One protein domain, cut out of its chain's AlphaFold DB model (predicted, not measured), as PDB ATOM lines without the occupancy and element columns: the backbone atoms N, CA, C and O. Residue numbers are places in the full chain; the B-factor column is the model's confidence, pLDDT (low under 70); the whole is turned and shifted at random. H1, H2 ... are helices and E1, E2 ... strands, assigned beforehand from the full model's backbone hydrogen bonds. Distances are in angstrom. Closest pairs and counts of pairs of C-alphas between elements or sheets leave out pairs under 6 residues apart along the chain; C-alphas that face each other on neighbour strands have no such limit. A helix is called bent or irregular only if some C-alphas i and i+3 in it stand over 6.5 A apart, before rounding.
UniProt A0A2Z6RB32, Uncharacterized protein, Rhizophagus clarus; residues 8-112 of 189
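AT A GLANCE: This is residues 8 to 112 of the 189 residues of an uncharacterized protein of Rhizophagus clarus (UniProt A0A2Z6RB32). Two long helices, H2 and H5, pack side by side and run opposite ways to make the core, and the shorter H4 packs on the first part of H5, with H5 between it and H2. A small two-stranded hairpin, E1 and E2, lies at one end of this body, while the short H1 and H6 lie at the other end. The 105 printed residues hold six named helices and two named strands, in the order H1 H2 H3 H4 E1 E2 H5 H6; the sheet E1 - E2 is antiparallel and the class is mostly helix. The whole is only just loose, close to compact, with a radius of gyration of the C-alphas of 15.8 A and spans of 46 by 34 by 24 A.

IN THESE COORDINATES: Find C-alpha 71 at (249.664, 278.965, 415.086), where strand E1, residues 71 to 74, begins; E2 follows as residues 77 to 80. Look next at C-alpha 13, at (265.923, 251.115, 413.904): from there H2, residues 13 to 38, runs 32.9 A. H2 has a kink of 66 degrees near residue 20 and is irregular, with C-alphas 19 and 22 standing 7.8 A apart. H5, residues 88 to 103, is 22.0 A long, and H4, residues 50 to 59, is 14.2 A long. The short helices are H1, residues 8 to 11, H3, residues 40 to 43, and H6, residues 108 to 112, which ends at C-alpha 112, (251.320, 242.268, 408.924).

HOW THE PARTS SIT: Begin at the hairpin of E1 and E2, antiparallel at 139 degrees, where N 72 and O 79 are within hydrogen-bond range at 2.9 A, as are N 79 and O 72 at 2.9 A. From E1 look to H2: their closest C-alphas, those of Arg 72 and Ser 37, are 7.6 A apart. H2 and H5 touch, closest at the C-alphas of Ile 28 and Gly 93, 6.6 A, and run opposite ways at a tilt of 36 degrees, only just steep. H5 touches H4 with residues 88 to 94 alone, the C-alphas of Phe 91 and Val 57 coming closest at 6.8 A; the two run the same way at a steep tilt of 38 degrees. H2 and H4 are apart. H3 is close to H2 but not clearly touching, with the C-alphas of Phe 43 and Ile 36 6.8 A apart. H1 and H2 only just touch, with 3 pairs of C-alphas within 8 A, and only at the corner by their link; Ile 9 and Phe 16 have the closest C-alphas, 5.3 A. H6 touches no helix. Each O i to N i+4 pair is within hydrogen-bond range in H4, H5 and H6, and 20 of 22 are in H2; H1 and H3 are too short for such a pair.

THE WHOLE: The two C-alphas farthest apart are those of Thr 8 and Lys 75, at 47.6 A. The printed part has no cut, and the link from H4 to E1, 11 residues, is long. The mean pLDDT of the printed part is 70.8; look for values under 70 at residues 8 to 20, 62 to 70, 82, 85 and 100 to 112.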
ATOM      1  N   THR A   8     267.998 247.235 404.339       54.19
ATOM      2  CA  THR A   8     268.927 247.476 405.462       54.19
ATOM      3  C   THR A   8     268.613 248.724 406.295       54.19
ATOM      4  O   THR A   8     269.006 248.789 407.458       54.19
ATOM      5  N   ILE A   9     267.918 249.717 405.732       49.34
ATOM      6  CA  ILE A   9     267.524 250.932 406.460       49.34
ATOM      7  C   ILE A   9     266.309 250.659 407.350       49.34
ATOM      8  O   ILE A   9     266.257 251.207 408.444       49.34
ATOM      9  N   PHE A  10     265.365 249.823 406.908       49.91
ATOM     10  CA  PHE A  10     264.176 249.465 407.692       49.91
ATOM     11  C   PHE A  10     264.479 248.440 408.801       49.91
ATOM     12  O   PHE A  10     263.943 248.565 409.900       49.91
ATOM     13  N   ASP A  11     265.423 247.520 408.573       54.38
ATOM     14  CA  ASP A  11     265.854 246.531 409.577       54.38
ATOM     15  C   ASP A  11     266.669 247.144 410.737       54.38
ATOM     16  O   ASP A  11     266.741 246.581 411.831       54.38
ATOM     17  N   ASN A  12     267.298 248.307 410.526       57.81
ATOM     18  CA  ASN A  12     268.090 248.992 411.545       57.81
ATOM     19  C   ASN A  12     267.337 250.218 412.076       57.81
ATOM     20  O   ASN A  12     267.369 251.295 411.482       57.81
ATOM     21  N   SER A  13     266.716 250.068 413.247       57.28
ATOM     22  CA  SER A  13     265.923 251.115 413.904       57.28
ATOM     23  C   SER A  13     266.685 252.427 414.131       57.28
ATOM     24  O   SER A  13     266.082 253.499 414.116       57.28
ATOM     25  N   GLU A  14     268.005 252.371 414.332       57.84
ATOM     26  CA  GLU A  14     268.833 253.563 414.526       57.84
ATOM     27  C   GLU A  14     269.068 254.304 413.202       57.84
ATOM     28  O   GLU A  14     268.963 255.531 413.151       57.84
ATOM     29  N   LEU A  15     269.303 253.571 412.108       58.56
ATOM     30  CA  LEU A  15     269.437 254.143 410.765       58.56
ATOM     31  C   LEU A  15     268.098 254.636 410.210       58.56
ATOM     32  O   LEU A  15     268.058 255.722 409.625       58.56
ATOM     33  N   PHE A  16     267.012 253.897 410.442       64.00
ATOM     34  CA  PHE A  16     265.651 254.323 410.133       64.00
ATOM     35  C   PHE A  16     265.334 255.636 410.842       64.00
ATOM     36  O   PHE A  16     265.014 256.636 410.199       64.00
ATOM     37  N   PHE A  17     265.499 255.669 412.170       62.97
ATOM     38  CA  PHE A  17     265.218 256.873 412.935       62.97
ATOM     39  C   PHE A  17     266.111 258.017 412.474       62.97
ATOM     40  O   PHE A  17     265.598 259.092 412.216       62.97
ATOM     41  N   ARG A  18     267.416 257.805 412.269       65.31
ATOM     42  CA  ARG A  18     268.319 258.856 411.774       65.31
ATOM     43  C   ARG A  18     267.901 259.412 410.410       65.31
ATOM     44  O   ARG A  18     268.112 260.596 410.169       65.31
ATOM     45  N   ARG A  19     267.334 258.584 409.531       63.25
ATOM     46  CA  ARG A  19     266.957 258.984 408.169       63.25
ATOM     47  C   ARG A  19     265.568 259.613 408.071       63.25
ATOM     48  O   ARG A  19     265.396 260.513 407.261       63.25
ATOM     49  N   TYR A  20     264.617 259.177 408.895       66.06
ATOM     50  CA  TYR A  20     263.221 259.642 408.873       66.06
ATOM     51  C   TYR A  20     262.844 260.523 410.068       66.06
ATOM     52  O   TYR A  20     261.684 260.916 410.202       66.06
ATOM     53  N   LYS A  21     263.814 260.838 410.938       70.81
ATOM     54  CA  LYS A  21     263.649 261.647 412.152       70.81
ATOM     55  C   LYS A  21     262.775 262.867 411.888       70.81
ATOM     56  O   LYS A  21     261.747 263.050 412.535       70.81
ATOM     57  N   ASP A  22     263.196 263.682 410.932       71.06
ATOM     58  CA  ASP A  22     262.619 265.002 410.709       71.06
ATOM     59  C   ASP A  22     261.204 264.908 410.127       71.06
ATOM     60  O   ASP A  22     260.319 265.659 410.541       71.06
ATOM     61  N   ASP A  23     260.950 263.927 409.257       74.19
ATOM     62  CA  ASP A  23     259.624 263.662 408.691       74.19
ATOM     63  C   ASP A  23     258.635 263.197 409.764       74.19
ATOM     64  O   ASP A  23     257.508 263.693 409.844       74.19
ATOM     65  N   ILE A  24     259.071 262.287 410.637       72.31
ATOM     66  CA  ILE A  24     258.269 261.793 411.759       72.31
ATOM     67  C   ILE A  24     257.965 262.939 412.729       72.31
ATOM     68  O   ILE A  24     256.808 263.135 413.104       72.31
ATOM     69  N   PHE A  25     258.961 263.750 413.102       73.69
ATOM     70  CA  PHE A  25     258.729 264.911 413.966       73.69
ATOM     71  C   PHE A  25     257.813 265.952 413.312       73.69
ATOM     72  O   PHE A  25     256.946 266.512 413.983       73.69
ATOM     73  N   SER A  26     257.948 266.175 412.005       76.31
ATOM     74  CA  SER A  26     257.057 267.043 411.232       76.31
ATOM     75  C   SER A  26     255.612 266.536 411.252       76.31
ATOM     76  O   SER A  26     254.677 267.318 411.453       76.31
ATOM     77  N   LEU A  27     255.408 265.223 411.121       78.44
ATOM     78  CA  LEU A  27     254.086 264.603 411.199       78.44
ATOM     79  C   LEU A  27     253.470 264.747 412.596       78.44
ATOM     80  O   LEU A  27     252.327 265.191 412.711       78.44
ATOM     81  N   ILE A  28     254.233 264.448 413.654       74.69
ATOM     82  CA  ILE A  28     253.793 264.644 415.045       74.69
ATOM     83  C   ILE A  28     253.404 266.105 415.265       74.69
ATOM     84  O   ILE A  28     252.338 266.381 415.808       74.69
ATOM     85  N   LYS A  29     254.235 267.049 414.809       76.00
ATOM     86  CA  LYS A  29     253.976 268.487 414.936       76.00
ATOM     87  C   LYS A  29     252.636 268.872 414.320       76.00
ATOM     88  O   LYS A  29     251.853 269.582 414.955       76.00
ATOM     89  N   LYS A  30     252.369 268.411 413.095       76.62
ATOM     90  CA  LYS A  30     251.101 268.667 412.399       76.62
ATOM     91  C   LYS A  30     249.922 268.066 413.161       76.62
ATOM     92  O   LYS A  30     248.943 268.770 413.386       76.62
ATOM     93  N   ALA A  31     250.039 266.816 413.610       77.81
ATOM     94  CA  ALA A  31     248.987 266.134 414.360       77.81
ATOM     95  C   ALA A  31     248.674 266.835 415.692       77.81
ATOM     96  O   ALA A  31     247.517 267.140 415.967       77.81
ATOM     97  N   VAL A  32     249.699 267.163 416.486       79.31
ATOM     98  CA  VAL A  32     249.545 267.888 417.760       79.31
ATOM     99  C   VAL A  32     248.911 269.260 417.530       79.31
ATOM    100  O   VAL A  32     247.984 269.634 418.243       79.31
ATOM    101  N   SER A  33     249.363 269.993 416.509       77.88
ATOM    102  CA  SER A  33     248.788 271.302 416.173       77.88
ATOM    103  C   SER A  33     247.315 271.197 415.772       77.88
ATOM    104  O   SER A  33     246.523 272.046 416.176       77.88
ATOM    105  N   GLY A  34     246.944 270.154 415.022       77.69
ATOM    106  CA  GLY A  34     245.553 269.851 414.675       77.69
ATOM    107  C   GLY A  34     244.702 269.578 415.914       77.69
ATOM    108  O   GLY A  34     243.742 270.298 416.156       77.69
ATOM    109  N   ILE A  35     245.128 268.643 416.771       80.44
ATOM    110  CA  ILE A  35     244.414 268.284 418.012       80.44
ATOM    111  C   ILE A  35     244.173 269.512 418.900       80.44
ATOM    112  O   ILE A  35     243.076 269.679 419.438       80.44
ATOM    113  N   ILE A  36     245.184 270.374 419.056       81.00
ATOM    114  CA  ILE A  36     245.071 271.600 419.857       81.00
ATOM    115  C   ILE A  36     244.099 272.590 419.215       81.00
ATOM    116  O   ILE A  36     243.302 273.204 419.920       81.00
ATOM    117  N   SER A  37     244.153 272.738 417.890       79.50
ATOM    118  CA  SER A  37     243.262 273.640 417.155       79.50
ATOM    119  C   SER A  37     241.803 273.195 417.249       79.50
ATOM    120  O   SER A  37     240.928 274.039 417.431       79.50
ATOM    121  N   ASP A  38     241.556 271.886 417.194       81.38
ATOM    122  CA  ASP A  38     240.214 271.299 417.260       81.38
ATOM    123  C   ASP A  38     239.596 271.381 418.668       81.38
ATOM    124  O   ASP A  38     238.377 271.365 418.810       81.38
ATOM    125  N   ASN A  39     240.421 271.484 419.718       80.56
ATOM    126  CA  ASN A  39     239.986 271.428 421.121       80.56
ATOM    127  C   ASN A  39     240.455 272.649 421.927       80.56
ATOM    128  O   ASN A  39     240.895 272.537 423.074       80.56
ATOM    129  N   LEU A  40     240.380 273.829 421.316       80.62
ATOM    130  CA  LEU A  40     240.974 275.058 421.842       80.62
ATOM    131  C   LEU A  40     240.449 275.441 423.235       80.62
ATOM    132  O   LEU A  40     241.243 275.788 424.104       80.62
ATOM    133  N   ASP A  41     239.144 275.303 423.480       82.00
ATOM    134  CA  ASP A  41     238.516 275.654 424.764       82.00
ATOM    135  C   ASP A  41     239.002 274.763 425.918       82.00
ATOM    136  O   ASP A  41     239.214 275.222 427.044       82.00
ATOM    137  N   PHE A  42     239.244 273.482 425.635       80.38
ATOM    138  CA  PHE A  42     239.809 272.547 426.605       80.38
ATOM    139  C   PHE A  42     241.248 272.941 426.958       80.38
ATOM    140  O   PHE A  42     241.591 273.112 428.126       80.38
ATOM    141  N   PHE A  43     242.089 273.189 425.953       79.12
ATOM    142  CA  PHE A  43     243.484 273.572 426.188       79.12
ATOM    143  C   PHE A  43     243.653 274.990 426.754       79.12
ATOM    144  O   PHE A  43     244.656 275.278 427.406       79.12
ATOM    145  N   ALA A  44     242.668 275.865 426.558       76.38
ATOM    146  CA  ALA A  44     242.608 277.177 427.191       76.38
ATOM    147  C   ALA A  44     242.150 277.119 428.656       76.38
ATOM    148  O   ALA A  44     242.262 278.117 429.360       76.38
ATOM    149  N   THR A  45     241.628 275.989 429.140       79.00
ATOM    150  CA  THR A  45     241.134 275.853 430.520       79.00
ATOM    151  C   THR A  45     242.019 274.980 431.396       79.00
ATOM    152  O   THR A  45     242.067 275.246 432.598       79.00
ATOM    153  N   ILE A  46     242.764 274.033 430.817       77.12
ATOM    154  CA  ILE A  46     243.727 273.195 431.541       77.12
ATOM    155  C   ILE A  46     244.735 274.060 432.307       77.12
ATOM    156  O   ILE A  46     245.355 274.966 431.750       77.12
ATOM    157  N   ASP A  47     244.895 273.736 433.586       75.88
ATOM    158  CA  ASP A  47     245.953 274.251 434.444       75.88
ATOM    159  C   ASP A  47     247.095 273.230 434.491       75.88
ATOM    160  O   ASP A  47     246.848 272.029 434.637       75.88
ATOM    161  N   ILE A  48     248.329 273.685 434.297       76.25
ATOM    162  CA  ILE A  48     249.514 272.820 434.262       76.25
ATOM    163  C   ILE A  48     250.574 273.443 435.144       76.25
ATOM    164  O   ILE A  48     250.854 274.633 435.024       76.25
ATOM    165  N   ASP A  49     251.204 272.612 435.970       82.75
ATOM    166  CA  ASP A  49     252.406 272.992 436.698       82.75
ATOM    167  C   ASP A  49     253.526 273.325 435.703       82.75
ATOM    168  O   ASP A  49     254.158 272.449 435.101       82.75
ATOM    169  N   GLU A  50     253.728 274.623 435.500       79.75
ATOM    170  CA  GLU A  50     254.678 275.146 434.533       79.75
ATOM    171  C   GLU A  50     256.123 274.793 434.907       79.75
ATOM    172  O   GLU A  50     256.948 274.578 434.018       79.75
ATOM    173  N   GLU A  51     256.435 274.667 436.199       82.75
ATOM    174  CA  GLU A  51     257.783 274.345 436.670       82.75
ATOM    175  C   GLU A  51     258.102 272.863 436.465       82.75
ATOM    176  O   GLU A  51     259.160 272.529 435.918       82.75
ATOM    177  N   ALA A  52     257.154 271.972 436.769       80.19
ATOM    178  CA  ALA A  52     257.280 270.559 436.418       80.19
ATOM    179  C   ALA A  52     257.442 270.374 434.898       80.19
ATOM    180  O   ALA A  52     258.256 269.566 434.433       80.19
ATOM    181  N   LEU A  53     256.713 271.168 434.107       78.88
ATOM    182  CA  LEU A  53     256.777 271.135 432.651       78.88
ATOM    183  C   LEU A  53     258.128 271.619 432.115       78.88
ATOM    184  O   LEU A  53     258.720 270.962 431.254       78.88
ATOM    185  N   LYS A  54     258.652 272.731 432.642       80.62
ATOM    186  CA  LYS A  54     259.990 273.251 432.318       80.62
ATOM    187  C   LYS A  54     261.070 272.232 432.652       80.62
ATOM    188  O   LYS A  54     261.942 271.979 431.817       80.62
ATOM    189  N   GLN A  55     260.998 271.613 433.830       82.38
ATOM    190  CA  GLN A  55     261.955 270.596 434.255       82.38
ATOM    191  C   GLN A  55     261.910 269.373 433.330       82.38
ATOM    192  O   GLN A  55     262.954 268.877 432.897       82.38
ATOM    193  N   TYR A  56     260.709 268.928 432.949       80.81
ATOM    194  CA  TYR A  56     260.555 267.851 431.980       80.81
ATOM    195  C   TYR A  56     261.160 268.230 430.623       80.81
ATOM    196  O   TYR A  56     261.986 267.488 430.099       80.81
ATOM    197  N   VAL A  57     260.832 269.398 430.068       78.12
ATOM    198  CA  VAL A  57     261.402 269.868 428.791       78.12
ATOM    199  C   VAL A  57     262.934 269.935 428.858       78.12
ATOM    200  O   VAL A  57     263.611 269.464 427.943       78.12
ATOM    201  N   HIS A  58     263.498 270.443 429.957       81.19
ATOM    202  CA  HIS A  58     264.944 270.529 430.161       81.19
ATOM    203  C   HIS A  58     265.633 269.156 430.129       81.19
ATOM    204  O   HIS A  58     266.710 269.024 429.545       81.19
ATOM    205  N   ASN A  59     265.006 268.133 430.714       80.88
ATOM    206  CA  ASN A  59     265.540 266.770 430.786       80.88
ATOM    207  C   ASN A  59     265.400 265.983 429.471       80.88
ATOM    208  O   ASN A  59     265.918 264.874 429.353       80.88
ATOM    209  N   ASN A  60     264.687 266.534 428.486       74.94
ATOM    210  CA  ASN A  60     264.303 265.853 427.249       74.94
ATOM    211  C   ASN A  60     264.785 266.596 425.988       74.94
ATOM    212  O   ASN A  60     264.146 266.552 424.934       74.94
ATOM    213  N   LYS A  61     265.926 267.289 426.087       72.00
ATOM    214  CA  LYS A  61     266.516 268.068 424.983       72.00
ATOM    215  C   LYS A  61     266.899 267.218 423.770       72.00
ATOM    216  O   LYS A  61     266.935 267.727 422.658       72.00
ATOM    217  N   ASP A  62     267.157 265.926 423.961       67.12
ATOM    218  CA  ASP A  62     267.522 264.986 422.897       67.12
ATOM    219  C   ASP A  62     266.383 264.731 421.895       67.12
ATOM    220  O   ASP A  62     266.627 264.396 420.734       67.12
ATOM    221  N   VAL A  63     265.138 264.915 422.341       61.97
ATOM    222  CA  VAL A  63     263.915 264.815 421.527       61.97
ATOM    223  C   VAL A  63     263.568 266.170 420.886       61.97
ATOM    224  O   VAL A  63     262.708 266.246 420.014       61.97
ATOM    225  N   MET A  64     264.255 267.247 421.277       54.78
ATOM    226  CA  MET A  64     263.893 268.624 420.950       54.78
ATOM    227  C   MET A  64     264.863 269.276 419.966       54.78
ATOM    228  O   MET A  64     265.935 269.731 420.352       54.78
ATOM    229  N   GLN A  65     264.400 269.453 418.729       52.78
ATOM    230  CA  GLN A  65     264.605 270.662 417.921       52.78
ATOM    231  C   GLN A  65     263.302 270.872 417.111       52.78
ATOM    232  O   GLN A  65     262.783 269.908 416.563       52.78
ATOM    233  N   LEU A  66     262.760 272.100 417.036       55.53
ATOM    234  CA  LEU A  66     261.699 272.544 416.089       55.53
ATOM    235  C   LEU A  66     260.188 272.367 416.395       55.53
ATOM    236  O   LEU A  66     259.361 272.420 415.469       55.53
ATOM    237  N   LEU A  67     259.757 272.321 417.656       55.28
ATOM    238  CA  LEU A  67     258.338 272.563 417.969       55.28
ATOM    239  C   LEU A  67     258.106 274.031 418.333       55.28
ATOM    240  O   LEU A  67     258.195 274.437 419.485       55.28
ATOM    241  N   GLU A  68     257.822 274.840 417.311       60.69
ATOM    242  CA  GLU A  68     257.177 276.137 417.518       60.69
ATOM    243  C   GLU A  68     255.753 275.933 418.043       60.69
ATOM    244  O   GLU A  68     255.077 274.976 417.651       60.69
ATOM    245  N   GLY A  69     255.296 276.850 418.899       66.19
ATOM    246  CA  GLY A  69     253.925 276.852 419.399       66.19
ATOM    247  C   GLY A  69     252.897 276.867 418.257       66.19
ATOM    248  O   GLY A  69     253.173 277.409 417.179       66.19
ATOM    249  N   PRO A  70     251.712 276.273 418.464       67.44
ATOM    250  CA  PRO A  70     250.712 276.142 417.428       67.44
ATOM    251  C   PRO A  70     250.217 277.531 417.027       67.44
ATOM    252  O   PRO A  70     249.939 278.401 417.859       67.44
ATOM    253  N   ARG A  71     250.145 277.736 415.714       76.19
ATOM    254  CA  ARG A  71     249.664 278.965 415.086       76.19
ATOM    255  C   ARG A  71     248.446 278.623 414.247       76.19
ATOM    256  O   ARG A  71     248.413 277.573 413.610       76.19
ATOM    257  N   ARG A  72     247.476 279.530 414.217       73.56
ATOM    258  CA  ARG A  72     246.298 279.429 413.356       73.56
ATOM    259  C   ARG A  72     246.331 280.517 412.296       73.56
ATOM    260  O   ARG A  72     246.758 281.640 412.570       73.56
ATOM    261  N   PHE A  73     245.846 280.196 411.104       76.88
ATOM    262  CA  PHE A  73     245.648 281.198 410.068       76.88
ATOM    263  C   PHE A  73     244.377 281.988 410.375       76.88
ATOM    264  O   PHE A  73     243.287 281.424 410.474       76.88
ATOM    265  N   HIS A  74     244.506 283.295 410.557       76.44
ATOM    266  CA  HIS A  74     243.380 284.179 410.806       76.44
ATOM    267  C   HIS A  74     243.574 285.474 410.021       76.44
ATOM    268  O   HIS A  74     244.585 286.152 410.176       76.44
ATOM    269  N   LYS A  75     242.595 285.806 409.169       82.19
ATOM    270  CA  LYS A  75     242.562 287.046 408.371       82.19
ATOM    271  C   LYS A  75     243.865 287.330 407.600       82.19
ATOM    272  O   LYS A  75     244.370 288.444 407.627       82.19
ATOM    273  N   GLY A  76     244.417 286.325 406.921       83.06
ATOM    274  CA  GLY A  76     245.613 286.509 406.090       83.06
ATOM    275  C   GLY A  76     246.949 286.386 406.830       83.06
ATOM    276  O   GLY A  76     247.989 286.433 406.183       83.06
ATOM    277  N   ALA A  77     246.946 286.203 408.155       81.06
ATOM    278  CA  ALA A  77     248.158 286.107 408.966       81.06
ATOM    279  C   ALA A  77     248.181 284.843 409.839       81.06
ATOM    280  O   ALA A  77     247.144 284.337 410.270       81.06
ATOM    281  N   MET A  78     249.386 284.349 410.136       80.00
ATOM    282  CA  MET A  78     249.599 283.289 411.127       80.00
ATOM    283  C   MET A  78     249.686 283.905 412.522       80.00
ATOM    284  O   MET A  78     250.656 284.592 412.839       80.00
ATOM    285  N   ILE A  79     248.687 283.637 413.362       80.06
ATOM    286  CA  ILE A  79     248.591 284.175 414.725       80.06
ATOM    287  C   ILE A  79     248.830 283.038 415.732       80.06
ATOM    288  O   ILE A  79     248.289 281.943 415.535       80.06
ATOM    289  N   PRO A  80     249.613 283.253 416.806       77.50
ATOM    290  CA  PRO A  80     249.740 282.286 417.895       77.50
ATOM    291  C   PRO A  80     248.379 281.928 418.499       77.50
ATOM    292  O   PRO A  80     247.503 282.783 418.640       77.50
ATOM    293  N   ILE A  81     248.197 280.661 418.867       76.19
ATOM    294  CA  ILE A  81     247.011 280.236 419.611       76.19
ATOM    295  C   ILE A  81     247.155 280.690 421.075       76.19
ATOM    296  O   ILE A  81     248.196 280.419 421.679       76.19
ATOM    297  N   PRO A  82     246.145 281.364 421.661       69.12
ATOM    298  CA  PRO A  82     246.180 281.780 423.058       69.12
ATOM    299  C   PRO A  82     245.964 280.563 423.964       69.12
ATOM    300  O   PRO A  82     244.840 280.221 424.324       69.12
ATOM    301  N   LEU A  83     247.053 279.876 424.293       71.62
ATOM    302  CA  LEU A  83     247.075 278.800 425.279       71.62
ATOM    303  C   LEU A  83     247.408 279.380 426.653       71.62
ATOM    304  O   LEU A  83     248.238 280.284 426.742       71.62
ATOM    305  N   LYS A  84     246.825 278.820 427.723       71.50
ATOM    306  CA  LYS A  84     247.203 279.175 429.105       71.50
ATOM    307  C   LYS A  84     248.694 278.968 429.362       71.50
ATOM    308  O   LYS A  84     249.325 279.780 430.022       71.50
ATOM    309  N   THR A  85     249.256 277.909 428.783       69.94
ATOM    310  CA  THR A  85     250.684 277.596 428.857       69.94
ATOM    311  C   THR A  85     251.242 277.388 427.455       69.94
ATOM    312  O   THR A  85     250.815 276.480 426.735       69.94
ATOM    313  N   SER A  86     252.244 278.178 427.073       71.81
ATOM    314  CA  SER A  86     252.933 278.060 425.778       71.81
ATOM    315  C   SER A  86     253.739 276.761 425.627       71.81
ATOM    316  O   SER A  86     254.085 276.374 424.513       71.81
ATOM    317  N   LEU A  87     254.011 276.070 426.739       75.19
ATOM    318  CA  LEU A  87     254.826 274.853 426.812       75.19
ATOM    319  C   LEU A  87     254.041 273.548 426.593       75.19
ATOM    320  O   LEU A  87     254.644 272.514 426.312       75.19
ATOM    321  N   LEU A  88     252.711 273.572 426.692       76.50
ATOM    322  CA  LEU A  88     251.867 272.380 426.534       76.50
ATOM    323  C   LEU A  88     251.997 271.687 425.160       76.50
ATOM    324  O   LEU A  88     252.161 270.466 425.122       76.50
ATOM    325  N   PRO A  89     252.002 272.411 424.026       72.69
ATOM    326  CA  PRO A  89     252.238 271.803 422.715       72.69
ATOM    327  C   PRO A  89     253.602 271.111 422.636       72.69
ATOM    328  O   PRO A  89     253.720 270.003 422.112       72.69
ATOM    329  N   THR A  90     254.626 271.752 423.203       75.56
ATOM    330  CA  THR A  90     255.990 271.227 423.282       75.56
ATOM    331  C   THR A  90     256.029 269.939 424.095       75.56
ATOM    332  O   THR A  90     256.609 268.947 423.665       75.56
ATOM    333  N   PHE A  91     255.351 269.913 425.240       77.25
ATOM    334  CA  PHE A  91     255.248 268.733 426.088       77.25
ATOM    335  C   PHE A  91     254.562 267.549 425.403       77.25
ATOM    336  O   PHE A  91     255.102 266.442 425.427       77.25
ATOM    337  N   LEU A  92     253.420 267.777 424.744       80.00
ATOM    338  CA  LEU A  92     252.723 266.732 423.988       80.00
ATOM    339  C   LEU A  92     253.622 266.153 422.893       80.00
ATOM    340  O   LEU A  92     253.724 264.933 422.754       80.00
ATOM    341  N   GLY A  93     254.334 267.020 422.170       74.25
ATOM    342  CA  GLY A  93     255.309 266.600 421.172       74.25
ATOM    343  C   GLY A  93     256.456 265.770 421.755       74.25
ATOM    344  O   GLY A  93     256.836 264.770 421.152       74.25
ATOM    345  N   ILE A  94     256.968 266.113 422.945       74.62
ATOM    346  CA  ILE A  94     258.012 265.325 423.622       74.62
ATOM    347  C   ILE A  94     257.480 263.954 424.055       74.62
ATOM    348  O   ILE A  94     258.176 262.958 423.863       74.62
ATOM    349  N   ILE A  95     256.270 263.871 424.623       79.38
ATOM    350  CA  ILE A  95     255.666 262.582 425.007       79.38
ATOM    351  C   ILE A  95     255.496 261.689 423.780       79.38
ATOM    352  O   ILE A  95     255.916 260.533 423.811       79.38
ATOM    353  N   LEU A  96     254.937 262.221 422.692       74.25
ATOM    354  CA  LEU A  96     254.741 261.482 421.444       74.25
ATOM    355  C   LEU A  96     256.074 261.089 420.798       74.25
ATOM    356  O   LEU A  96     256.240 259.946 420.384       74.25
ATOM    357  N   GLY A  97     257.054 261.993 420.779       71.62
ATOM    358  CA  GLY A  97     258.401 261.707 420.287       71.62
ATOM    359  C   GLY A  97     259.097 260.614 421.100       71.62
ATOM    360  O   GLY A  97     259.692 259.703 420.524       71.62
ATOM    361  N   ARG A  98     258.974 260.638 422.435       74.00
ATOM    362  CA  ARG A  98     259.483 259.569 423.308       74.00
ATOM    363  C   ARG A  98     258.738 258.263 423.128       74.00
ATOM    364  O   ARG A  98     259.388 257.222 423.129       74.00
ATOM    365  N   PHE A  99     257.420 258.314 422.966       70.25
ATOM    366  CA  PHE A  99     256.629 257.137 422.644       70.25
ATOM    367  C   PHE A  99     257.149 256.516 421.352       70.25
ATOM    368  O   PHE A  99     257.556 255.372 421.377       70.25
ATOM    369  N   ILE A 100     257.282 257.267 420.261       68.62
ATOM    370  CA  ILE A 100     257.774 256.719 418.990       68.62
ATOM    371  C   ILE A 100     259.211 256.194 419.106       68.62
ATOM    372  O   ILE A 100     259.484 255.079 418.662       68.62
ATOM    373  N   LYS A 101     260.114 256.946 419.753       67.00
ATOM    374  CA  LYS A 101     261.507 256.527 419.991       67.00
ATOM    375  C   LYS A 101     261.587 255.222 420.790       67.00
ATOM    376  O   LYS A 101     262.444 254.393 420.510       67.00
ATOM    377  N   ARG A 102     260.723 255.044 421.793       66.25
ATOM    378  CA  ARG A 102     260.721 253.872 422.685       66.25
ATOM    379  C   ARG A 102     259.914 252.699 422.130       66.25
ATOM    380  O   ARG A 102     260.256 251.559 422.407       66.25
ATOM    381  N   SER A 103     258.869 252.987 421.364       58.16
ATOM    382  CA  SER A 103     257.973 252.002 420.760       58.16
ATOM    383  C   SER A 103     258.537 251.389 419.483       58.16
ATOM    384  O   SER A 103     257.894 250.492 418.957       58.16
ATOM    385  N   ALA A 104     259.691 251.868 418.987       56.84
ATOM    386  CA  ALA A 104     260.383 251.338 417.808       56.84
ATOM    387  C   ALA A 104     259.397 250.965 416.690       56.84
ATOM    388  O   ALA A 104     259.418 249.825 416.237       56.84
ATOM    389  N   TYR A 105     258.488 251.906 416.361       51.44
ATOM    390  CA  TYR A 105     257.281 251.668 415.558       51.44
ATOM    391  C   TYR A 105     257.577 250.665 414.450       51.44
ATOM    392  O   TYR A 105     258.318 250.963 413.513       51.44
ATOM    393  N   HIS A 106     257.081 249.449 414.662       48.22
ATOM    394  CA  HIS A 106     257.505 248.306 413.889       48.22
ATOM    395  C   HIS A 106     257.085 248.461 412.433       48.22
ATOM    396  O   HIS A 106     255.999 248.968 412.133       48.22
ATOM    397  N   ASP A 107     257.984 248.005 411.569       54.50
ATOM    398  CA  ASP A 107     257.828 247.909 410.129       54.50
ATOM    399  C   ASP A 107     256.437 247.379 409.752       54.50
ATOM    400  O   ASP A 107     255.863 246.527 410.445       54.50
ATOM    401  N   LEU A 108     255.894 247.875 408.640       49.34
ATOM    402  CA  LEU A 108     254.595 247.455 408.114       49.34
ATOM    403  C   LEU A 108     254.525 245.921 408.013       49.34
ATOM    404  O   LEU A 108     253.493 245.326 408.328       49.34
ATOM    405  N   ASP A 109     255.654 245.288 407.700       52.91
ATOM    406  CA  ASP A 109     255.811 243.840 407.593       52.91
ATOM    407  C   ASP A 109     255.721 243.103 408.941       52.91
ATOM    408  O   ASP A 109     255.145 242.017 409.013       52.91
ATOM    409  N   ILE A 110     256.189 243.701 410.043       50.69
ATOM    410  CA  ILE A 110     256.044 243.134 411.395       50.69
ATOM    411  C   ILE A 110     254.588 243.243 411.854       50.69
ATOM    412  O   ILE A 110     254.056 242.300 412.437       50.69
ATOM    413  N   CYS A 111     253.912 244.351 411.538       50.81
ATOM    414  CA  CYS A 111     252.491 244.527 411.836       50.81
ATOM    415  C   CYS A 111     251.618 243.544 411.028       50.81
ATOM    416  O   CYS A 111     250.675 242.957 411.563       50.81
ATOM    417  N   ILE A 112     251.967 243.290 409.761       58.03
ATOM    418  CA  ILE A 112     251.320 242.268 408.924       58.03
ATOM    419  C   ILE A 112     251.594 240.855 409.469       58.03
ATOM    420  O   ILE A 112     250.667 240.047 409.538       58.03
TER     421      ILE A 112